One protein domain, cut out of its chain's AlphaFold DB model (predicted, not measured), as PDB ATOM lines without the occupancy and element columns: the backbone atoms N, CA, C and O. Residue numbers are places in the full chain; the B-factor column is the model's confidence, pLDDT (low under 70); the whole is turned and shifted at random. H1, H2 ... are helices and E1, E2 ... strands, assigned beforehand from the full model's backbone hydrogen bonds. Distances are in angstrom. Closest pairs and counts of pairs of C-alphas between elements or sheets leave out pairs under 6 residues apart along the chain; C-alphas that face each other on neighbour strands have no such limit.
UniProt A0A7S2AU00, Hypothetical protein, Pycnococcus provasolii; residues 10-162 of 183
ATOM      1  N   VAL A  10     -35.564  52.008 -43.816       85.38
ATOM      2  CA  VAL A  10     -36.487  51.259 -42.957       85.38
ATOM      3  C   VAL A  10     -35.809  51.001 -41.620       85.38
ATOM      4  O   VAL A  10     -34.808  50.288 -41.552       85.38
ATOM      5  N   LEU A  11     -36.379  51.571 -40.560       89.12
ATOM      6  CA  LEU A  11     -35.954  51.354 -39.183       89.12
ATOM      7  C   LEU A  11     -36.919  50.386 -38.513       89.12
ATOM      8  O   LEU A  11     -38.127  50.624 -38.498       89.12
ATOM      9  N   ILE A  12     -36.392  49.307 -37.945       91.56
ATOM     10  CA  ILE A  12     -37.195  48.276 -37.289       91.56
ATOM     11  C   ILE A  12     -36.897  48.318 -35.794       91.56
ATOM     12  O   ILE A  12     -35.746  48.187 -35.392       91.56
ATOM     13  N   TYR A  13     -37.935  48.468 -34.975       95.06
ATOM     14  CA  TYR A  13     -37.865  48.385 -33.518       95.06
ATOM     15  C   TYR A  13     -38.716  47.220 -33.042       95.06
ATOM     16  O   TYR A  13     -39.827  47.021 -33.534       95.06
ATOM     17  N   THR A  14     -38.216  46.439 -32.091       97.00
ATOM     18  CA  THR A  14     -38.908  45.233 -31.644       97.00
ATOM     19  C   THR A  14     -38.866  45.032 -30.137       97.00
ATOM     20  O   THR A  14     -37.935  45.458 -29.457       97.00
ATOM     21  N   SER A  15     -39.897  44.374 -29.611       97.62
ATOM     22  CA  SER A  15     -39.910  43.866 -28.240       97.62
ATOM     23  C   SER A  15     -38.763  42.873 -27.989       97.62
ATOM     24  O   SER A  15     -38.410  42.125 -28.897       97.62
ATOM     25  N   PRO A  16     -38.262  42.755 -26.743       97.19
ATOM     26  CA  PRO A  16     -37.264  41.744 -26.369       97.19
ATOM     27  C   PRO A  16     -37.755  40.287 -26.445       97.19
ATOM     28  O   PRO A  16     -36.970  39.360 -26.260       97.19
ATOM     29  N   PHE A  17     -39.046  40.038 -26.683       95.69
ATOM     30  CA  PHE A  17     -39.596  38.682 -26.680       95.69
ATOM     31  C   PHE A  17     -39.369  37.964 -28.012       95.69
ATOM     32  O   PHE A  17     -39.638  38.514 -29.078       95.69
ATOM     33  N   SER A  18     -38.977  36.688 -27.938       94.69
ATOM     34  CA  SER A  18     -38.554  35.862 -29.084       94.69
ATOM     35  C   SER A  18     -39.530  35.856 -30.265       94.69
ATOM     36  O   SER A  18     -39.118  35.899 -31.419       94.69
ATOM     37  N   ARG A  19     -40.841  35.842 -29.996       92.00
ATOM     38  CA  ARG A  19     -41.881  35.908 -31.039       92.00
ATOM     39  C   ARG A  19     -41.827  37.207 -31.852       92.00
ATOM     40  O   ARG A  19     -42.056  37.190 -33.061       92.00
ATOM     41  N   ALA A  20     -41.526  38.323 -31.191       94.12
ATOM     42  CA  ALA A  20     -41.435  39.632 -31.817       94.12
ATOM     43  C   ALA A  20     -40.099  39.791 -32.551       94.12
ATOM     44  O   ALA A  20     -40.111  40.167 -33.721       94.12
ATOM     45  N   THR A  21     -38.979  39.404 -31.930       95.44
ATOM     46  CA  THR A  21     -37.659  39.463 -32.578       95.44
ATOM     47  C   THR A  21     -37.601  38.587 -33.830       95.44
ATOM     48  O   THR A  21     -37.215  39.074 -34.889       95.44
ATOM     49  N   ALA A  22     -38.099  37.345 -33.770       93.75
ATOM     50  CA  ALA A  22     -38.160  36.462 -34.936       93.75
ATOM     51  C   ALA A  22     -38.999  37.066 -36.078       93.75
ATOM     52  O   ALA A  22     -38.635  36.970 -37.250       93.75
ATOM     53  N   THR A  23     -40.110  37.731 -35.740       92.62
ATOM     54  CA  THR A  23     -40.968  38.418 -36.716       92.62
ATOM     55  C   THR A  23     -40.253  39.624 -37.333       92.62
ATOM     56  O   THR A  23     -40.310  39.811 -38.548       92.62
ATOM     57  N   ALA A  24     -39.550  40.418 -36.523       92.81
ATOM     58  CA  ALA A  24     -38.782  41.576 -36.973       92.81
ATOM     59  C   ALA A  24     -37.646  41.175 -37.926       92.81
ATOM     60  O   ALA A  24     -37.439  41.824 -38.948       92.81
ATOM     61  N   GLU A  25     -36.963  40.068 -37.643       92.19
ATOM     62  CA  GLU A  25     -35.930  39.516 -38.518       92.19
ATOM     63  C   GLU A  25     -36.493  39.016 -39.855       92.19
ATOM     64  O   GLU A  25     -35.923  39.295 -40.910       92.19
ATOM     65  N   ILE A  26     -37.618  38.285 -39.832       90.62
ATOM     66  CA  ILE A  26     -38.296  37.828 -41.056       90.62
ATOM     67  C   ILE A  26     -38.716  39.033 -41.902       90.62
ATOM     68  O   ILE A  26     -38.479  39.051 -43.110       90.62
ATOM     69  N   PHE A  27     -39.299  40.050 -41.266       88.69
ATOM     70  CA  PHE A  27     -39.713  41.278 -41.931       88.69
ATOM     71  C   PHE A  27     -38.524  42.033 -42.539       88.69
ATOM     72  O   PHE A  27     -38.592  42.443 -43.697       88.69
ATOM     73  N   GLY A  28     -37.424  42.176 -41.795       88.38
ATOM     74  CA  GLY A  28     -36.206  42.833 -42.273       88.38
ATOM     75  C   GLY A  28     -35.607  42.136 -43.495       88.38
ATOM     76  O   GLY A  28     -35.319  42.799 -44.492       88.38
ATOM     77  N   ARG A  29     -35.510  40.797 -43.473       87.88
ATOM     78  CA  ARG A  29     -35.060  40.009 -44.635       87.88
ATOM     79  C   ARG A  29     -35.973  40.198 -45.844       87.88
ATOM     80  O   ARG A  29     -35.486  40.506 -46.926       87.88
ATOM     81  N   ALA A  30     -37.289  40.112 -45.647       85.12
ATOM     82  CA  ALA A  30     -38.257  40.315 -46.723       85.12
ATOM     83  C   ALA A  30     -38.184  41.732 -47.329       85.12
ATOM     84  O   ALA A  30     -38.378  41.901 -48.532       85.12
ATOM     85  N   CYS A  31     -37.889  42.754 -46.517       81.06
ATOM     86  CA  CYS A  31     -37.677  44.116 -47.007       81.06
ATOM     87  C   CYS A  31     -36.383  44.242 -47.818       81.06
ATOM     88  O   CYS A  31     -36.404  44.873 -48.868       81.06
ATOM     89  N   ALA A  32     -35.288  43.628 -47.360       80.88
ATOM     90  CA  ALA A  32     -33.997  43.663 -48.047       80.88
ATOM     91  C   ALA A  32     -34.011  42.907 -49.390       80.88
ATOM     92  O   ALA A  32     -33.319  43.293 -50.327       80.88
ATOM     93  N   GLU A  33     -34.810  41.844 -49.494       79.00
ATOM     94  CA  GLU A  33     -35.001  41.073 -50.731       79.00
ATOM     95  C   GLU A  33     -35.940  41.772 -51.734       79.00
ATOM     96  O   GLU A  33     -35.932  41.461 -52.927       79.00
ATOM     97  N   SER A  34     -36.755  42.725 -51.274       70.62
ATOM     98  CA  SER A  34     -37.703  43.458 -52.112       70.62
ATOM     99  C   SER A  34     -37.062  44.694 -52.744       70.62
ATOM    100  O   SER A  34     -36.545  45.567 -52.053       70.62
ATOM    101  N   ALA A  35     -37.233  44.863 -54.059       54.28
ATOM    102  CA  ALA A  35     -36.815  46.056 -54.815       54.28
ATOM    103  C   ALA A  35     -37.507  47.374 -54.376       54.28
ATOM    104  O   ALA A  35     -37.274  48.424 -54.972       54.28
ATOM    105  N   SER A  36     -38.382  47.322 -53.363       53.00
ATOM    106  CA  SER A  36     -39.132  48.470 -52.829       53.00
ATOM    107  C   SER A  36     -38.347  49.278 -51.788       53.00
ATOM    108  O   SER A  36     -38.731  50.408 -51.496       53.00
ATOM    109  N   ALA A  37     -37.265  48.721 -51.236       54.12
ATOM    110  CA  ALA A  37     -36.316  49.449 -50.401       54.12
ATOM    111  C   ALA A  37     -35.079  49.769 -51.249       54.12
ATOM    112  O   ALA A  37     -34.188  48.944 -51.421       54.12
ATOM    113  N   SER A  38     -35.029  50.970 -51.824       52.38
ATOM    114  CA  SER A  38     -33.841  51.447 -52.547       52.38
ATOM    115  C   SER A  38     -32.697  51.861 -51.613       52.38
ATOM    116  O   SER A  38     -31.620  52.215 -52.091       52.38
ATOM    117  N   GLY A  39     -32.908  51.810 -50.294       59.16
ATOM    118  CA  GLY A  39     -31.877  52.072 -49.298       59.16
ATOM    119  C   GLY A  39     -31.921  51.123 -48.100       59.16
ATOM    120  O   GLY A  39     -32.608  50.101 -48.108       59.16
ATOM    121  N   ALA A  40     -31.081  51.422 -47.108       72.38
ATOM    122  CA  ALA A  40     -30.674  50.483 -46.069       72.38
ATOM    123  C   ALA A  40     -31.839  50.074 -45.149       72.38
ATOM    124  O   ALA A  40     -32.471  50.917 -44.507       72.38
ATOM    125  N   VAL A  41     -32.087  48.764 -45.064       80.81
ATOM    126  CA  VAL A  41     -32.873  48.150 -43.988       80.81
ATOM    127  C   VAL A  41     -31.917  47.876 -42.834       80.81
ATOM    128  O   VAL A  41     -30.960  47.115 -42.992       80.81
ATOM    129  N   GLU A  42     -32.143  48.511 -41.688       82.25
ATOM    130  CA  GLU A  42     -31.318  48.276 -40.502       82.25
ATOM    131  C   GLU A  42     -31.689  46.967 -39.796       82.25
ATOM    132  O   GLU A  42     -32.816  46.474 -39.895       82.25
ATOM    133  N   GLN A  43     -30.731  46.411 -39.050       87.81
ATOM    134  CA  GLN A  43     -31.018  45.303 -38.140       87.81
ATOM    135  C   GLN A  43     -32.042  45.746 -37.080       87.81
ATOM    136  O   GLN A  43     -31.971  46.892 -36.628       87.81
ATOM    137  N   PRO A  44     -32.977  44.872 -36.661       92.56
ATOM    138  CA  PRO A  44     -33.963  45.224 -35.647       92.56
ATOM    139  C   PRO A  44     -33.329  45.713 -34.339       92.56
ATOM    140  O   PRO A  44     -32.514  45.025 -33.726       92.56
ATOM    141  N   HIS A  45     -33.761  46.884 -33.879       95.00
ATOM    142  CA  HIS A  45     -33.379  47.465 -32.597       95.00
ATOM    143  C   HIS A  45     -34.311  46.948 -31.501       95.00
ATOM    144  O   HIS A  45     -35.516  47.206 -31.520       95.00
ATOM    145  N   VAL A  46     -33.766  46.213 -30.533       96.88
ATOM    146  CA  VAL A  46     -34.547  45.691 -29.402       96.88
ATOM    147  C   VAL A  46     -34.777  46.795 -28.372       96.88
ATOM    148  O   VAL A  46     -33.827  47.450 -27.946       96.88
ATOM    149  N   VAL A  47     -36.031  46.995 -27.958       97.06
ATOM    150  CA  VAL A  47     -36.417  48.015 -26.973       97.06
ATOM    151  C   VAL A  47     -37.441  47.489 -25.966       97.06
ATOM    152  O   VAL A  47     -38.453  46.881 -26.319       97.06
ATOM    153  N   GLU A  48     -37.198  47.771 -24.685       97.69
ATOM    154  CA  GLU A  48     -38.018  47.272 -23.572       97.69
ATOM    155  C   GLU A  48     -39.434  47.847 -23.560       97.69
ATOM    156  O   GLU A  48     -40.390  47.143 -23.242       97.69
ATOM    157  N   TRP A  49     -39.613  49.104 -23.968       97.19
ATOM    158  CA  TRP A  49     -40.927  49.752 -23.963       97.19
ATOM    159  C   TRP A  49     -41.928  49.123 -24.946       97.19
ATOM    160  O   TRP A  49     -43.118  49.409 -24.846       97.19
ATOM    161  N   LEU A  50     -41.484  48.224 -25.836       97.25
ATOM    162  CA  LEU A  50     -42.339  47.423 -26.718       97.25
ATOM    163  C   LEU A  50     -42.729  46.050 -26.145       97.25
ATOM    164  O   LEU A  50     -43.477  45.322 -26.799       97.25
ATOM    165  N   ARG A  51     -42.262  45.655 -24.952       97.06
ATOM    166  CA  ARG A  51     -42.663  44.376 -24.336       97.06
ATOM    167  C   ARG A  51     -44.179  44.276 -24.150       97.06
ATOM    168  O   ARG A  51     -44.857  45.303 -24.044       97.06
ATOM    169  N   GLU A  52     -44.702  43.049 -24.141       94.50
ATOM    170  CA  GLU A  52     -46.129  42.798 -23.871       94.50
ATOM    171  C   GLU A  52     -46.484  43.312 -22.477       94.50
ATOM    172  O   GLU A  52     -45.616  43.389 -21.598       94.50
ATOM    173  N   ARG A  53     -47.751  43.679 -22.290       93.69
ATOM    174  CA  ARG A  53     -48.284  43.963 -20.962       93.69
ATOM    175  C   ARG A  53     -48.050  42.770 -20.036       93.69
ATOM    176  O   ARG A  53     -48.373  41.636 -20.380       93.69
ATOM    177  N   CYS A  54     -47.505  43.038 -18.857       92.12
ATOM    178  CA  CYS A  54     -47.409  42.046 -17.798       92.12
ATOM    179  C   CYS A  54     -48.789  41.863 -17.164       92.12
ATOM    180  O   CYS A  54     -49.355  42.813 -16.619       92.12
ATOM    181  N   PHE A  55     -49.332  40.648 -17.219       89.69
ATOM    182  CA  PHE A  55     -50.620  40.322 -16.589       89.69
ATOM    183  C   PHE A  55     -50.437  39.712 -15.189       89.69
ATOM    184  O   PHE A  55     -51.416  39.362 -14.531       89.69
ATOM    185  N   GLY A  56     -49.191  39.622 -14.721       87.81
ATOM    186  CA  GLY A  56     -48.838  39.098 -13.409       87.81
ATOM    187  C   GLY A  56     -48.892  37.572 -13.322       87.81
ATOM    188  O   GLY A  56     -49.416  36.873 -14.196       87.81
ATOM    189  N   GLU A  57     -48.304  37.051 -12.250       83.56
ATOM    190  CA  GLU A  57     -47.993  35.624 -12.075       83.56
ATOM    191  C   GLU A  57     -49.228  34.706 -12.140       83.56
ATOM    192  O   GLU A  57     -49.138  33.563 -12.595       83.56
ATOM    193  N   ASP A  58     -50.394  35.208 -11.725       79.25
ATOM    194  CA  ASP A  58     -51.622  34.413 -11.651       79.25
ATOM    195  C   ASP A  58     -52.359  34.308 -12.993       79.25
ATOM    196  O   ASP A  58     -53.121  33.359 -13.210       79.25
ATOM    197  N   ALA A  59     -52.117  35.245 -13.914       77.50
ATOM    198  CA  ALA A  59     -52.736  35.264 -15.238       77.50
ATOM    199  C   ALA A  59     -51.801  34.751 -16.343       77.50
ATOM    200  O   ALA A  59     -52.276  34.254 -17.366       77.50
ATOM    201  N   GLU A  60     -50.484  34.851 -16.160       80.81
ATOM    202  CA  GLU A  60     -49.518  34.413 -17.163       80.81
ATOM    203  C   GLU A  60     -49.397  32.887 -17.269       80.81
ATOM    204  O   GLU A  60     -49.577  32.136 -16.308       80.81
ATOM    205  N   LEU A  61     -49.093  32.417 -18.487       77.62
ATOM    206  CA  LEU A  61     -48.849  31.004 -18.816       77.62
ATOM    207  C   LEU A  61     -50.020  30.056 -18.487       77.62
ATOM    208  O   LEU A  61     -49.837  28.838 -18.398       77.62
ATOM    209  N   LYS A  62     -51.237  30.588 -18.329       76.50
ATOM    210  CA  LYS A  62     -52.450  29.789 -18.136       76.50
ATOM    211  C   LYS A  62     -53.013  29.318 -19.487       76.50
ATOM    212  O   LYS A  62     -52.955  30.051 -20.469       76.50
ATOM    213  N   PRO A  63     -53.613  28.116 -19.553       70.38
ATOM    214  CA  PRO A  63     -54.148  27.549 -20.797       70.38
ATOM    215  C   PRO A  63     -55.463  28.193 -21.275       70.38
ATOM    216  O   PRO A  63     -56.013  27.766 -22.286       70.38
ATOM    217  N   SER A  64     -55.994  29.183 -20.549       74.50
ATOM    218  CA  SER A  64     -57.272  29.834 -20.839       74.50
ATOM    219  C   SER A  64     -57.083  31.329 -21.061       74.50
ATOM    220  O   SER A  64     -56.273  31.957 -20.386       74.50
ATOM    221  N   ASN A  65     -57.892  31.895 -21.959       74.38
ATOM    222  CA  ASN A  65     -57.987  33.342 -22.160       74.38
ATOM    223  C   ASN A  65     -58.918  34.031 -21.147       74.38
ATOM    224  O   ASN A  65     -58.995  35.257 -21.131       74.38
ATOM    225  N   GLU A  66     -59.622  33.276 -20.296       77.44
ATOM    226  CA  GLU A  66     -60.522  33.829 -19.274       77.44
ATOM    227  C   GLU A  66     -59.871  34.880 -18.358       77.44
ATOM    228  O   GLU A  66     -60.536  35.880 -18.066       77.44
ATOM    229  N   PRO A  67     -58.604  34.728 -17.910       77.00
ATOM    230  CA  PRO A  67     -57.935  35.766 -17.134       77.00
ATOM    231  C   PRO A  67     -57.835  37.076 -17.921       77.00
ATOM    232  O   PRO A  67     -58.200  38.126 -17.398       77.00
ATOM    233  N   TYR A  68     -57.456  37.020 -19.202       80.06
ATOM    234  CA  TYR A  68     -57.354  38.208 -20.052       80.06
ATOM    235  C   TYR A  68     -58.708  38.891 -20.261       80.06
ATOM    236  O   TYR A  68     -58.792  40.113 -20.217       80.06
ATOM    237  N   GLU A  69     -59.801  38.135 -20.396       84.12
ATOM    238  CA  GLU A  69     -61.136  38.738 -20.486       84.12
ATOM    239  C   GLU A  69     -61.530  39.536 -19.243       84.12
ATOM    240  O   GLU A  69     -62.230  40.544 -19.355       84.12
ATOM    241  N   ARG A  70     -61.106  39.100 -18.053       83.62
ATOM    242  CA  ARG A  70     -61.360  39.846 -16.813       83.62
ATOM    243  C   ARG A  70     -60.568  41.142 -16.783       83.62
ATOM    244  O   ARG A  70     -61.153  42.176 -16.478       83.62
ATOM    245  N   TYR A  71     -59.301  41.088 -17.186       87.06
ATOM    246  CA  TYR A  71     -58.483  42.279 -17.399       87.06
ATOM    247  C   TYR A  71     -59.173  43.263 -18.338       87.06
ATOM    248  O   TYR A  71     -59.391  44.407 -17.969       87.06
ATOM    249  N   TRP A  72     -59.648  42.802 -19.493       88.06
ATOM    250  CA  TRP A  72     -60.285  43.681 -20.472       88.06
ATOM    251  C   TRP A  72     -61.597  44.301 -19.983       88.06
ATOM    252  O   TRP A  72     -61.899  45.445 -20.320       88.06
ATOM    253  N   ARG A  73     -62.389  43.567 -19.190       90.25
ATOM    254  CA  ARG A  73     -63.590  44.125 -18.545       90.25
ATOM    255  C   ARG A  73     -63.217  45.167 -17.491       90.25
ATOM    256  O   ARG A  73     -63.903  46.181 -17.398       90.25
ATOM    257  N   HIS A  74     -62.150  44.927 -16.728       91.94
ATOM    258  CA  HIS A  74     -61.630  45.876 -15.741       91.94
ATOM    259  C   HIS A  74     -61.103  47.148 -16.410       91.94
ATOM    260  O   HIS A  74     -61.517  48.239 -16.039       91.94
ATOM    261  N   ASP A  75     -60.296  47.011 -17.463       93.19
ATOM    262  CA  ASP A  75     -59.703  48.127 -18.208       93.19
ATOM    263  C   ASP A  75     -60.766  49.085 -18.777       93.19
ATOM    264  O   ASP A  75     -60.557  50.296 -18.837       93.19
ATOM    265  N   ALA A  76     -61.928  48.553 -19.177       93.12
ATOM    266  CA  ALA A  76     -63.055  49.348 -19.668       93.12
ATOM    267  C   ALA A  76     -63.698  50.226 -18.576       93.12
ATOM    268  O   ALA A  76     -64.356  51.220 -18.890       93.12
ATOM    269  N   VAL A  77     -63.512  49.876 -17.301       94.75
ATOM    270  CA  VAL A  77     -63.998  50.630 -16.138       94.75
ATOM    271  C   VAL A  77     -62.899  51.553 -15.617       94.75
ATOM    272  O   VAL A  77     -63.109  52.767 -15.513       94.75
ATOM    273  N   ASP A  78     -61.720  50.997 -15.348       95.00
ATOM    274  CA  ASP A  78     -60.564  51.701 -14.808       95.00
ATOM    275  C   ASP A  78     -59.267  51.254 -15.511       95.00
ATOM    276  O   ASP A  78     -58.705  50.211 -15.173       95.00
ATOM    277  N   PRO A  79     -58.756  52.041 -16.476       95.81
ATOM    278  CA  PRO A  79     -57.530  51.704 -17.191       95.81
ATOM    279  C   PRO A  79     -56.261  51.995 -16.374       95.81
ATOM    280  O   PRO A  79     -55.169  51.652 -16.826       95.81
ATOM    281  N   PHE A  80     -56.362  52.649 -15.210       96.44
ATOM    282  CA  PHE A  80     -55.207  53.111 -14.428       96.44
ATOM    283  C   PHE A  80     -54.859  52.200 -13.256       96.44
ATOM    284  O   PHE A  80     -53.830  52.397 -12.612       96.44
ATOM    285  N   THR A  81     -55.683  51.190 -12.982       93.12
ATOM    286  CA  THR A  81     -55.386  50.180 -11.971       93.12
ATOM    287  C   THR A  81     -55.402  48.795 -12.599       93.12
ATOM    288  O   THR A  81     -56.262  48.501 -13.428       93.12
ATOM    289  N   PRO A  82     -54.460  47.913 -12.244       86.94
ATOM    290  CA  PRO A  82     -54.538  46.531 -12.674       86.94
ATOM    291  C   PRO A  82     -55.492  45.744 -11.754       86.94
ATOM    292  O   PRO A  82     -55.442  45.927 -10.527       86.94
ATOM    293  N   PRO A  83     -56.308  44.822 -12.295       80.94
ATOM    294  CA  PRO A  83     -57.272  44.046 -11.517       80.94
ATOM    295  C   PRO A  83     -56.573  43.278 -10.384       80.94
ATOM    296  O   PRO A  83     -55.472  42.760 -10.586       80.94
ATOM    297  N   PRO A  84     -57.154  43.216  -9.174       77.56
ATOM    298  CA  PRO A  84     -56.500  42.634  -8.001       77.56
ATOM    299  C   PRO A  84     -56.154  41.145  -8.159       77.56
ATOM    300  O   PRO A  84     -55.231  40.668  -7.505       77.56
ATOM    301  N   GLU A  85     -56.842  40.422  -9.042       72.44
ATOM    302  CA  GLU A  85     -56.691  38.980  -9.261       72.44
ATOM    303  C   GLU A  85     -55.442  38.580 -10.069       72.44
ATOM    304  O   GLU A  85     -55.217  37.396 -10.292       72.44
ATOM    305  N   GLY A  86     -54.639  39.541 -10.534       67.81
ATOM    306  CA  GLY A  86     -53.437  39.286 -11.334       67.81
ATOM    307  C   GLY A  86     -52.177  38.891 -10.568       67.81
ATOM    308  O   GLY A  86     -51.157  38.604 -11.189       67.81
ATOM    309  N   GLY A  87     -52.205  38.939  -9.238       74.25
ATOM    310  CA  GLY A  87     -51.003  38.747  -8.428       74.25
ATOM    311  C   GLY A  87     -49.998  39.899  -8.576       74.25
ATOM    312  O   GLY A  87     -50.350  41.027  -8.941       74.25
ATOM    313  N   VAL A  88     -48.736  39.653  -8.230       77.94
ATOM    314  CA  VAL A  88     -47.672  40.672  -8.227       77.94
ATOM    315  C   VAL A  88     -47.151  40.926  -9.650       77.94
ATOM    316  O   VAL A  88     -47.203  40.054 -10.512       77.94
ATOM    317  N   GLY A  89     -46.657  42.142  -9.907       81.00
ATOM    318  CA  GLY A  89     -45.923  42.478 -11.137       81.00
ATOM    319  C   GLY A  89     -46.779  42.852 -12.351       81.00
ATOM    320  O   GLY A  89     -46.224  43.168 -13.398       81.00
ATOM    321  N   ARG A  90     -48.107  42.844 -12.217       89.31
ATOM    322  CA  ARG A  90     -49.067  43.241 -13.260       89.31
ATOM    323  C   ARG A  90     -49.013  44.735 -13.600       89.31
ATOM    324  O   ARG A  90     -48.818  45.564 -12.718       89.31
ATOM    325  N   GLU A  91     -49.278  45.055 -14.861       93.75
ATOM    326  CA  GLU A  91     -49.404  46.421 -15.375       93.75
ATOM    327  C   GLU A  91     -50.870  46.785 -15.654       93.75
ATOM    328  O   GLU A  91     -51.668  45.984 -16.153       93.75
ATOM    329  N   SER A  92     -51.221  48.034 -15.382       95.25
ATOM    330  CA  SER A  92     -52.413  48.708 -15.895       95.25
ATOM    331  C   SER A  92     -52.217  49.168 -17.345       95.25
ATOM    332  O   SER A  92     -51.092  49.298 -17.832       95.25
ATOM    333  N   VAL A  93     -53.316  49.478 -18.038       96.50
ATOM    334  CA  VAL A  93     -53.254  50.112 -19.369       96.50
ATOM    335  C   VAL A  93     -52.557  51.473 -19.284       96.50
ATOM    336  O   VAL A  93     -51.800  51.826 -20.182       96.50
ATOM    337  N   GLY A  94     -52.760  52.216 -18.194       97.19
ATOM    338  CA  GLY A  94     -52.083  53.483 -17.926       97.19
ATOM    339  C   GLY A  94     -50.561  53.349 -17.836       97.19
ATOM    340  O   GLY A  94     -49.846  54.158 -18.421       97.19
ATOM    341  N   GLU A  95     -50.051  52.308 -17.174       97.50
ATOM    342  CA  GLU A  95     -48.607  52.033 -17.109       97.50
ATOM    343  C   GLU A  95     -48.033  51.659 -18.481       97.50
ATOM    344  O   GLU A  95     -46.973  52.163 -18.866       97.50
ATOM    345  N   VAL A  96     -48.757  50.844 -19.260       97.44
ATOM    346  CA  VAL A  96     -48.380  50.521 -20.646       97.44
ATOM    347  C   VAL A  96     -48.380  51.784 -21.515       97.44
ATOM    348  O   VAL A  96     -47.434  52.007 -22.273       97.44
ATOM    349  N   ALA A  97     -49.398  52.638 -21.385       97.44
ATOM    350  CA  ALA A  97     -49.502  53.906 -22.100       97.44
ATOM    351  C   ALA A  97     -48.332  54.831 -21.766       97.44
ATOM    352  O   ALA A  97     -47.715  55.379 -22.675       97.44
ATOM    353  N   LEU A  98     -47.975  54.950 -20.485       97.19
ATOM    354  CA  LEU A  98     -46.854  55.774 -20.047       97.19
ATOM    355  C   LEU A  98     -45.533  55.288 -20.655       97.19
ATOM    356  O   LEU A  98     -44.857  56.063 -21.329       97.19
ATOM    357  N   ARG A  99     -45.179  54.004 -20.487       97.62
ATOM    358  CA  ARG A  99     -43.895  53.496 -21.007       97.62
ATOM    359  C   ARG A  99     -43.812  53.550 -22.530       97.62
ATOM    360  O   ARG A  99     -42.746  53.835 -23.067       97.62
ATOM    361  N   THR A 100     -44.915  53.275 -23.228       96.56
ATOM    362  CA  THR A 100     -44.939  53.304 -24.698       96.56
ATOM    363  C   THR A 100     -44.894  54.729 -25.232       96.56
ATOM    364  O   THR A 100     -44.173  54.968 -26.194       96.56
ATOM    365  N   ALA A 101     -45.580  55.683 -24.593       95.00
ATOM    366  CA  ALA A 101     -45.499  57.096 -24.945       95.00
ATOM    367  C   ALA A 101     -44.080  57.638 -24.735       95.00
ATOM    368  O   ALA A 101     -43.509  58.198 -25.666       95.00
ATOM    369  N   SER A 102     -43.481  57.404 -23.562       94.88
ATOM    370  CA  SER A 102     -42.107  57.833 -23.272       94.88
ATOM    371  C   SER A 102     -41.104  57.224 -24.250       94.88
ATOM    372  O   SER A 102     -40.325  57.952 -24.858       94.88
ATOM    373  N   GLY A 103     -41.166  55.908 -24.474       95.31
ATOM    374  CA  GLY A 103     -40.272  55.234 -25.415       95.31
ATOM    375  C   GLY A 103     -40.467  55.677 -26.867       95.31
ATOM    376  O   GLY A 103     -39.500  55.756 -27.625       95.31
ATOM    377  N   PHE A 104     -41.698  56.013 -27.260       92.88
ATOM    378  CA  PHE A 104     -41.977  56.570 -28.579       92.88
ATOM    379  C   PHE A 104     -41.453  58.006 -28.719       92.88
ATOM    380  O   PHE A 104     -40.885  58.335 -29.755       92.88
ATOM    381  N   THR A 105     -41.566  58.845 -27.687       90.69
ATOM    382  CA  THR A 105     -40.945  60.180 -27.669       90.69
ATOM    383  C   THR A 105     -39.425  60.084 -27.789       90.69
ATOM    384  O   THR A 105     -38.854  60.719 -28.670       90.69
ATOM    385  N   GLU A 106     -38.774  59.219 -27.005       91.06
ATOM    386  CA  GLU A 106     -37.327  58.986 -27.113       91.06
ATOM    387  C   GLU A 106     -36.921  58.488 -28.507       91.06
ATOM    388  O   GLU A 106     -35.885  58.877 -29.047       91.06
ATOM    389  N   LEU A 107     -37.740  57.626 -29.117       90.19
ATOM    390  CA  LEU A 107     -37.546  57.178 -30.491       90.19
ATOM    391  C   LEU A 107     -37.603  58.352 -31.475       90.19
ATOM    392  O   LEU A 107     -36.727  58.449 -32.335       90.19
ATOM    393  N   LEU A 108     -38.606  59.226 -31.357       85.94
ATOM    394  CA  LEU A 108     -38.741  60.414 -32.203       85.94
ATOM    395  C   LEU A 108     -37.542  61.358 -32.046       85.94
ATOM    396  O   LEU A 108     -36.994  61.805 -33.053       85.94
ATOM    397  N   ASP A 109     -37.081  61.586 -30.816       85.00
ATOM    398  CA  ASP A 109     -35.902  62.409 -30.536       85.00
ATOM    399  C   ASP A 109     -34.631  61.804 -31.151       85.00
ATOM    400  O   ASP A 109     -33.820  62.508 -31.754       85.00
ATOM    401  N   ARG A 110     -34.475  60.474 -31.068       83.88
ATOM    402  CA  ARG A 110     -33.335  59.752 -31.653       83.88
ATOM    403  C   ARG A 110     -33.307  59.803 -33.175       83.88
ATOM    404  O   ARG A 110     -32.226  59.925 -33.747       83.88
ATOM    405  N   ILE A 111     -34.455  59.649 -33.834       81.12
ATOM    406  CA  ILE A 111     -34.518  59.698 -35.303       81.12
ATOM    407  C   ILE A 111     -34.522  61.138 -35.829       81.12
ATOM    408  O   ILE A 111     -34.251  61.335 -37.011       81.12
ATOM    409  N   GLY A 112     -34.788  62.137 -34.983       71.69
ATOM    410  CA  GLY A 112     -34.677  63.562 -35.290       71.69
ATOM    411  C   GLY A 112     -35.389  63.991 -36.583       71.69
ATOM    412  O   GLY A 112     -36.438  63.471 -36.966       71.69
ATOM    413  N   ALA A 113     -34.785  64.939 -37.310       57.34
ATOM    414  CA  ALA A 113     -35.281  65.437 -38.600       57.34
ATOM    415  C   ALA A 113     -35.121  64.439 -39.775       57.34
ATOM    416  O   ALA A 113     -35.532  64.734 -40.898       57.34
ATOM    417  N   THR A 114     -34.569  63.245 -39.537       57.34
ATOM    418  CA  THR A 114     -34.322  62.186 -40.541       57.34
ATOM    419  C   THR A 114     -35.593  61.422 -40.952       57.34
ATOM    420  O   THR A 114     -35.536  60.364 -41.578       57.34
ATOM    421  N   THR A 115     -36.771  61.953 -40.617       59.81
ATOM    422  CA  THR A 115     -38.085  61.343 -40.874       59.81
ATOM    423  C   THR A 115     -38.536  61.438 -42.331       59.81
ATOM    424  O   THR A 115     -39.437  60.702 -42.741       59.81
ATOM    425  N   ILE A 116     -37.927  62.305 -43.148       65.75
ATOM    426  CA  ILE A 116     -38.274  62.399 -44.572       65.75
ATOM    427  C   ILE A 116     -37.730  61.168 -45.302       65.75
ATOM    428  O   ILE A 116     -36.526  61.012 -45.472       65.75
ATOM    429  N   GLY A 117     -38.641  60.310 -45.765       71.81
ATOM    430  CA  GLY A 117     -38.289  59.103 -46.511       71.81
ATOM    431  C   GLY A 117     -37.883  57.912 -45.639       71.81
ATOM    432  O   GLY A 117     -37.328  56.959 -46.179       71.81
ATOM    433  N   THR A 118     -38.170  57.944 -44.334       79.62
ATOM    434  CA  THR A 118     -37.901  56.836 -43.408       79.62
ATOM    435  C   THR A 118     -39.206  56.185 -42.959       79.62
ATOM    436  O   THR A 118     -40.077  56.848 -42.398       79.62
ATOM    437  N   ASN A 119     -39.327  54.873 -43.157       84.19
ATOM    438  CA  ASN A 119     -40.385  54.072 -42.551       84.19
ATOM    439  C   ASN A 119     -39.896  53.533 -41.206       84.19
ATOM    440  O   ASN A 119     -38.902  52.813 -41.148       84.19
ATOM    441  N   VAL A 120     -40.623  53.842 -40.134       86.81
ATOM    442  CA  VAL A 120     -40.389  53.256 -38.812       86.81
ATOM    443  C   VAL A 120     -41.400  52.141 -38.588       86.81
ATOM    444  O   VAL A 120     -42.608  52.357 -38.681       86.81
ATOM    445  N   VAL A 121     -40.905  50.941 -38.303       89.81
ATOM    446  CA  VAL A 121     -41.711  49.736 -38.109       89.81
ATOM    447  C   VAL A 121     -41.546  49.256 -36.676       89.81
ATOM    448  O   VAL A 121     -40.437  48.957 -36.241       89.81
ATOM    449  N   LEU A 122     -42.659  49.169 -35.948       93.25
ATOM    450  CA  LEU A 122     -42.703  48.658 -34.579       93.25
ATOM    451  C   LEU A 122     -43.243  47.224 -34.590       93.25
ATOM    452  O   LEU A 122     -44.356  46.979 -35.051       93.25
ATOM    453  N   VAL A 123     -42.469  46.278 -34.063       94.06
ATOM    454  CA  VAL A 123     -42.836  44.859 -33.967       94.06
ATOM    455  C   VAL A 123     -42.980  44.479 -32.497       94.06
ATOM    456  O   VAL A 123     -41.992  44.275 -31.791       94.06
ATOM    457  N   ALA A 124     -44.221  44.396 -32.029       95.19
ATOM    458  CA  ALA A 124     -44.539  44.193 -30.619       95.19
ATOM    459  C   ALA A 124     -45.742  43.257 -30.447       95.19
ATOM    460  O   ALA A 124     -45.822  42.228 -31.118       95.19
ATOM    461  N   HIS A 125     -46.651  43.584 -29.527       92.81
ATOM    462  CA  HIS A 125     -47.732  42.701 -29.103       92.81
ATOM    463  C   HIS A 125     -49.079  43.416 -29.060       92.81
ATOM    464  O   HIS A 125     -49.138  44.636 -29.193       92.81
ATOM    465  N   GLY A 126     -50.157  42.646 -28.908       89.94
ATOM    466  CA  GLY A 126     -51.520  43.141 -29.079       89.94
ATOM    467  C   GLY A 126     -51.876  44.269 -28.113       89.94
ATOM    468  O   GLY A 126     -52.271  45.345 -28.567       89.94
ATOM    469  N   ASP A 127     -51.701  44.049 -26.807       91.19
ATOM    470  CA  ASP A 127     -52.064  45.046 -25.791       91.19
ATOM    471  C   ASP A 127     -51.174  46.284 -25.945       91.19
ATOM    472  O   ASP A 127     -51.679  47.377 -26.179       91.19
ATOM    473  N   THR A 128     -49.853  46.094 -26.005       94.44
ATOM    474  CA  THR A 128     -48.881  47.182 -26.202       94.44
ATOM    475  C   THR A 128     -49.171  48.053 -27.429       94.44
ATOM    476  O   THR A 128     -49.175  49.280 -27.323       94.44
ATOM    477  N   LEU A 129     -49.417  47.451 -28.601       93.50
ATOM    478  CA  LEU A 129     -49.671  48.207 -29.834       93.50
ATOM    479  C   LEU A 129     -51.029  48.905 -29.811       93.50
ATOM    480  O   LEU A 129     -51.132  50.036 -30.278       93.50
ATOM    481  N   SER A 130     -52.062  48.260 -29.267       92.50
ATOM    482  CA  SER A 130     -53.396  48.857 -29.182       92.50
ATOM    483  C   SER A 130     -53.448  50.019 -28.181       92.50
ATOM    484  O   SER A 130     -54.053  51.051 -28.474       92.50
ATOM    485  N   THR A 131     -52.725  49.927 -27.060       94.69
ATOM    486  CA  THR A 131     -52.542  51.038 -26.117       94.69
ATOM    487  C   THR A 131     -51.768  52.195 -26.746       94.69
ATOM    488  O   THR A 131     -52.237  53.331 -26.692       94.69
ATOM    489  N   LEU A 132     -50.630  51.929 -27.401       94.38
ATOM    490  CA  LEU A 132     -49.875  52.978 -28.097       94.38
ATOM    491  C   LEU A 132     -50.718  53.639 -29.198       94.38
ATOM    492  O   LEU A 132     -50.711  54.861 -29.328       94.38
ATOM    493  N   ALA A 133     -51.489  52.862 -29.962       91.12
ATOM    494  CA  ALA A 133     -52.384  53.402 -30.978       91.12
ATOM    495  C   ALA A 133     -53.458  54.326 -30.380       91.12
ATOM    496  O   ALA A 133     -53.750  55.366 -30.970       91.12
ATOM    497  N   ALA A 134     -54.002  53.990 -29.206       92.88
ATOM    498  CA  ALA A 134     -54.952  54.842 -28.497       92.88
ATOM    499  C   ALA A 134     -54.313  56.170 -28.052       92.88
ATOM    500  O   ALA A 134     -54.909  57.232 -28.235       92.88
ATOM    501  N   VAL A 135     -53.076  56.121 -27.534       93.62
ATOM    502  CA  VAL A 135     -52.292  57.316 -27.174       93.62
ATOM    503  C   VAL A 135     -52.065  58.200 -28.400       93.62
ATOM    504  O   VAL A 135     -52.381  59.387 -28.371       93.62
ATOM    505  N   LEU A 136     -51.579  57.630 -29.504       91.06
ATOM    506  CA  LEU A 136     -51.292  58.385 -30.726       91.06
ATOM    507  C   LEU A 136     -52.562  58.985 -31.345       91.06
ATOM    508  O   LEU A 136     -52.553  60.147 -31.746       91.06
ATOM    509  N   ALA A 137     -53.666  58.235 -31.372       88.94
ATOM    510  CA  ALA A 137     -54.954  58.738 -31.840       88.94
ATOM    511  C   ALA A 137     -55.484  59.884 -30.963       88.94
ATOM    512  O   ALA A 137     -56.064  60.836 -31.481       88.94
ATOM    513  N   PHE A 138     -55.270  59.829 -29.645       91.44
ATOM    514  CA  PHE A 138     -55.594  60.933 -28.742       91.44
ATOM    515  C   PHE A 138     -54.727  62.171 -29.015       91.44
ATOM    516  O   PHE A 138     -55.254  63.280 -29.091       91.44
ATOM    517  N   CYS A 139     -53.420  61.997 -29.228       89.00
ATOM    518  CA  CYS A 139     -52.507  63.098 -29.550       89.00
ATOM    519  C   CYS A 139     -52.846  63.802 -30.876       89.00
ATOM    520  O   CYS A 139     -52.522  64.976 -31.033       89.00
ATOM    521  N   GLN A 140     -53.515  63.116 -31.806       86.75
ATOM    522  CA  GLN A 140     -53.972  63.683 -33.081       86.75
ATOM    523  C   GLN A 140     -55.258  64.516 -32.981       86.75
ATOM    524  O   GLN A 140     -55.650  65.128 -33.973       86.75
ATOM    525  N   ARG A 141     -55.924  64.545 -31.822       88.31
ATOM    526  CA  ARG A 141     -57.114  65.381 -31.611       88.31
ATOM    527  C   ARG A 141     -56.745  66.854 -31.483       88.31
ATOM    528  O   ARG A 141     -55.620  67.181 -31.094       88.31
ATOM    529  N   GLU A 142     -57.717  67.723 -31.738       90.56
ATOM    530  CA  GLU A 142     -57.595  69.162 -31.494       90.56
ATOM    531  C   GLU A 142     -57.281  69.445 -30.020       90.56
ATOM    532  O   GLU A 142     -57.694  68.708 -29.123       90.56
ATOM    533  N   GLU A 143     -56.554  70.529 -29.743       90.94
ATOM    534  CA  GLU A 143     -56.116  70.849 -28.378       90.94
ATOM    535  C   GLU A 143     -57.280  70.987 -27.393       90.94
ATOM    536  O   GLU A 143     -57.210  70.480 -26.275       90.94
ATOM    537  N   SER A 144     -58.385  71.584 -27.841       92.31
ATOM    538  CA  SER A 144     -59.620  71.727 -27.067       92.31
ATOM    539  C   SER A 144     -60.279  70.390 -26.701       92.31
ATOM    540  O   SER A 144     -61.049  70.329 -25.743       92.31
ATOM    541  N   GLU A 145     -59.973  69.312 -27.426       91.88
ATOM    542  CA  GLU A 145     -60.519  67.971 -27.210       91.88
ATOM    543  C   GLU A 145     -59.604  67.085 -26.348       91.88
ATOM    544  O   GLU A 145     -60.035  66.031 -25.864       91.88
ATOM    545  N   ARG A 146     -58.350  67.501 -26.115       93.44
ATOM    546  CA  ARG A 146     -57.346  66.756 -25.337       93.44
ATOM    547  C   ARG A 146     -57.540  66.918 -23.828       93.44
ATOM    548  O   ARG A 146     -56.668  67.379 -23.099       93.44
ATOM    549  N   THR A 147     -58.705  66.500 -23.346       96.31
ATOM    550  CA  THR A 147     -59.046  66.493 -21.916       96.31
ATOM    551  C   THR A 147     -58.601  65.201 -21.225       96.31
ATOM    552  O   THR A 147     -58.458  64.154 -21.859       96.31
ATOM    553  N   ILE A 148     -58.459  65.243 -19.893       94.69
ATOM    554  CA  ILE A 148     -58.188  64.052 -19.064       94.69
ATOM    555  C   ILE A 148     -59.264  62.976 -19.276       94.69
ATOM    556  O   ILE A 148     -58.952  61.787 -19.368       94.69
ATOM    557  N   GLN A 149     -60.531  63.387 -19.393       96.00
ATOM    558  CA  GLN A 149     -61.639  62.464 -19.630       96.00
ATOM    559  C   GLN A 149     -61.512  61.791 -21.001       96.00
ATOM    560  O   GLN A 149     -61.583  60.570 -21.092       96.00
ATOM    561  N   ALA A 150     -61.225  62.563 -22.050       94.69
ATOM    562  CA  ALA A 150     -61.019  62.030 -23.393       94.69
ATOM    563  C   ALA A 150     -59.824  61.064 -23.475       94.69
ATOM    564  O   ALA A 150     -59.905  60.063 -24.187       94.69
ATOM    565  N   PHE A 151     -58.742  61.330 -22.735       95.69
ATOM    566  CA  PHE A 151     -57.608  60.410 -22.635       95.69
ATOM    567  C   PHE A 151     -58.000  59.112 -21.921       95.69
ATOM    568  O   PHE A 151     -57.723  58.021 -22.413       95.69
ATOM    569  N   THR A 152     -58.714  59.227 -20.799       96.44
ATOM    570  CA  THR A 152     -59.232  58.075 -20.047       96.44
ATOM    571  C   THR A 152     -60.128  57.200 -20.922       96.44
ATOM    572  O   THR A 152     -59.970  55.981 -20.946       96.44
ATOM    573  N   ASP A 153     -61.032  57.810 -21.687       95.31
ATOM    574  CA  ASP A 153     -61.943  57.088 -22.574       95.31
ATOM    575  C   ASP A 153     -61.201  56.420 -23.741       95.31
ATOM    576  O   ASP A 153     -61.542  55.298 -24.118       95.31
ATOM    577  N   ALA A 154     -60.141  57.047 -24.262       93.81
ATOM    578  CA  ALA A 154     -59.267  56.419 -25.253       93.81
ATOM    579  C   ALA A 154     -58.581  55.163 -24.690       93.81
ATOM    580  O   ALA A 154     -58.568  54.127 -25.353       93.81
ATOM    581  N   LEU A 155     -58.069  55.213 -23.453       95.38
ATOM    582  CA  LEU A 155     -57.442  54.052 -22.812       95.38
ATOM    583  C   LEU A 155     -58.450  52.941 -22.482       95.38
ATOM    584  O   LEU A 155     -58.165  51.769 -22.728       95.38
ATOM    585  N   ARG A 156     -59.657  53.279 -22.011       95.00
ATOM    586  CA  ARG A 156     -60.748  52.298 -21.823       95.00
ATOM    587  C   ARG A 156     -61.102  51.583 -23.124       95.00
ATOM    588  O   ARG A 156     -61.396  50.391 -23.128       95.00
ATOM    589  N   ALA A 157     -61.042  52.310 -24.236       91.88
ATOM    590  CA  ALA A 157     -61.324  51.800 -25.567       91.88
ATOM    591  C   ALA A 157     -60.075  51.299 -26.317       91.88
ATOM    592  O   ALA A 157     -60.186  51.028 -27.513       91.88
ATOM    593  N   HIS A 158     -58.908  51.138 -25.673       88.94
ATOM    594  CA  HIS A 158     -57.650  50.838 -26.378       88.94
ATOM    595  C   HIS A 158     -57.755  49.605 -27.288       88.94
ATOM    596  O   HIS A 158     -57.275  49.617 -28.417       88.94
ATOM    597  N   ARG A 159     -58.499  48.574 -26.872       85.06
ATOM    598  CA  ARG A 159     -58.706  47.350 -27.666       85.06
ATOM    599  C   ARG A 159     -59.554  47.534 -28.919       85.06
ATOM    600  O   ARG A 159     -59.509  46.678 -29.798       85.06
ATOM    601  N   SER A 160     -60.299  48.633 -29.041       81.88
ATOM    602  CA  SER A 160     -60.943  49.001 -30.309       81.88
ATOM    603  C   SER A 160     -59.915  49.375 -31.386       81.88
ATOM    604  O   SER A 160     -60.189  49.211 -32.571       81.88
ATOM    605  N   HIS A 161     -58.704  49.768 -30.971       70.94
ATOM    606  CA  HIS A 161     -57.525  49.901 -31.828       70.94
ATOM    607  C   HIS A 161     -56.761  48.578 -31.991       70.94
ATOM    608  O   HIS A 161     -55.662  48.566 -32.543       70.94
ATOM    609  N   GLY A 162     -57.315  47.470 -31.484       59.00
ATOM    610  CA  GLY A 162     -56.743  46.137 -31.570       59.00
ATOM    611  C   GLY A 162     -56.488  45.762 -33.020       59.00
ATOM    612  O   GLY A 162     -57.417  45.474 -33.773       59.00
TER     613      GLY A 162
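Overview. This is residues 10 to 162 of the 183 residues of the protein "Hypothetical protein" of Pycnococcus provasolii (UniProt A0A7S2AU00). A flat body has two ends: at one, two parallel strands, E1 and E2, lie side by side with H1 packed over one face of the pair; at the other, H4 forms the middle of a small helical group with H5 and H6. The long helix H3 runs between the two ends, its first residues packed on H4 and its other end towards the strands, while H2 sits loosely at the far end and residues 61 to 66, of which 66 belongs to H2, stick out. The printed part has 153 residues, with six named helices and two named strands in the order E1 H1 H2 H3 E2 H4 H5 H6, and is mostly helix. It is compact, with a radius of gyration of the C-alphas of 17.0 A and spans of 50 by 44 by 22 A.

Along the chain. E1 is residues 10 to 14, beginning at C-alpha 10 at (-36.487, 51.259, -42.957). H1 is residues 18 to 33, 22.5 A long, and H2 is residues 66 to 75. H3, the longest helix, is residues 93 to 111, 26.4 A long, beginning at C-alpha 93 at (-53.254, 50.112, -19.369). E2 is residues 118 to 123, 16.0 A long, and H4 is residues 126 to 139, 20.0 A long. H5 is residues 148 to 156, and H6 is residues 158 to 161, ending at C-alpha 161 at (-57.525, 49.901, -31.828).

Arrangement. E1 and E2 are parallel neighbours at 20 degrees, with N 11 and O 119 2.9 A apart and N 121 and O 11 2.8 A apart, within hydrogen-bond range. With H1, H2 and H3 between them they form a strand-helix-strand unit, two parallel neighbour strands joined through helices. Residues 45 to 46 pair parallel with residues 13 to 14 of E1. The closest C-alphas of H1 and E1 are those of Thr 14 and Thr 21, 6.0 A apart; those of H1 and E2 are Ala 20 and Val 123, 5.8 A apart. H3 and E2 are near each other. H4 is the hub. H3 touches it with residues 93 to 101 alone, closest at the C-alphas of Ala 97 and Thr 131, 5.8 A, about perpendicular at 70.4 degrees, only just. H4 and H5 form a helical hairpin: they touch at Ala 134 and Ala 154, whose C-alphas are 5.6 A apart, at a shallow tilt of 25 degrees, opposite ways. H6 touches H4, with the C-alphas of Ser 130 and His 161 closest at 5.0 A. H2 and H5 are close but not clearly touching; the C-alphas of Asp 75 and Arg 156 are closest, 5.6 A apart. In H1 to H5 every O i to N i+4 pair is within hydrogen-bond range; H6 is too short for such a pair.

Size, cuts and confidence. The C-alphas of Ala 35 and Pro 84 are the two farthest apart, at 50.9 A. The printed part has no cut. The links from H1 to H2, 32 residues, and from H2 to H3, 17 residues, are long. The mean pLDDT of the printed part is 86.9; it is under 70 at residues 35 to 39, 86, 113 to 116 and 162.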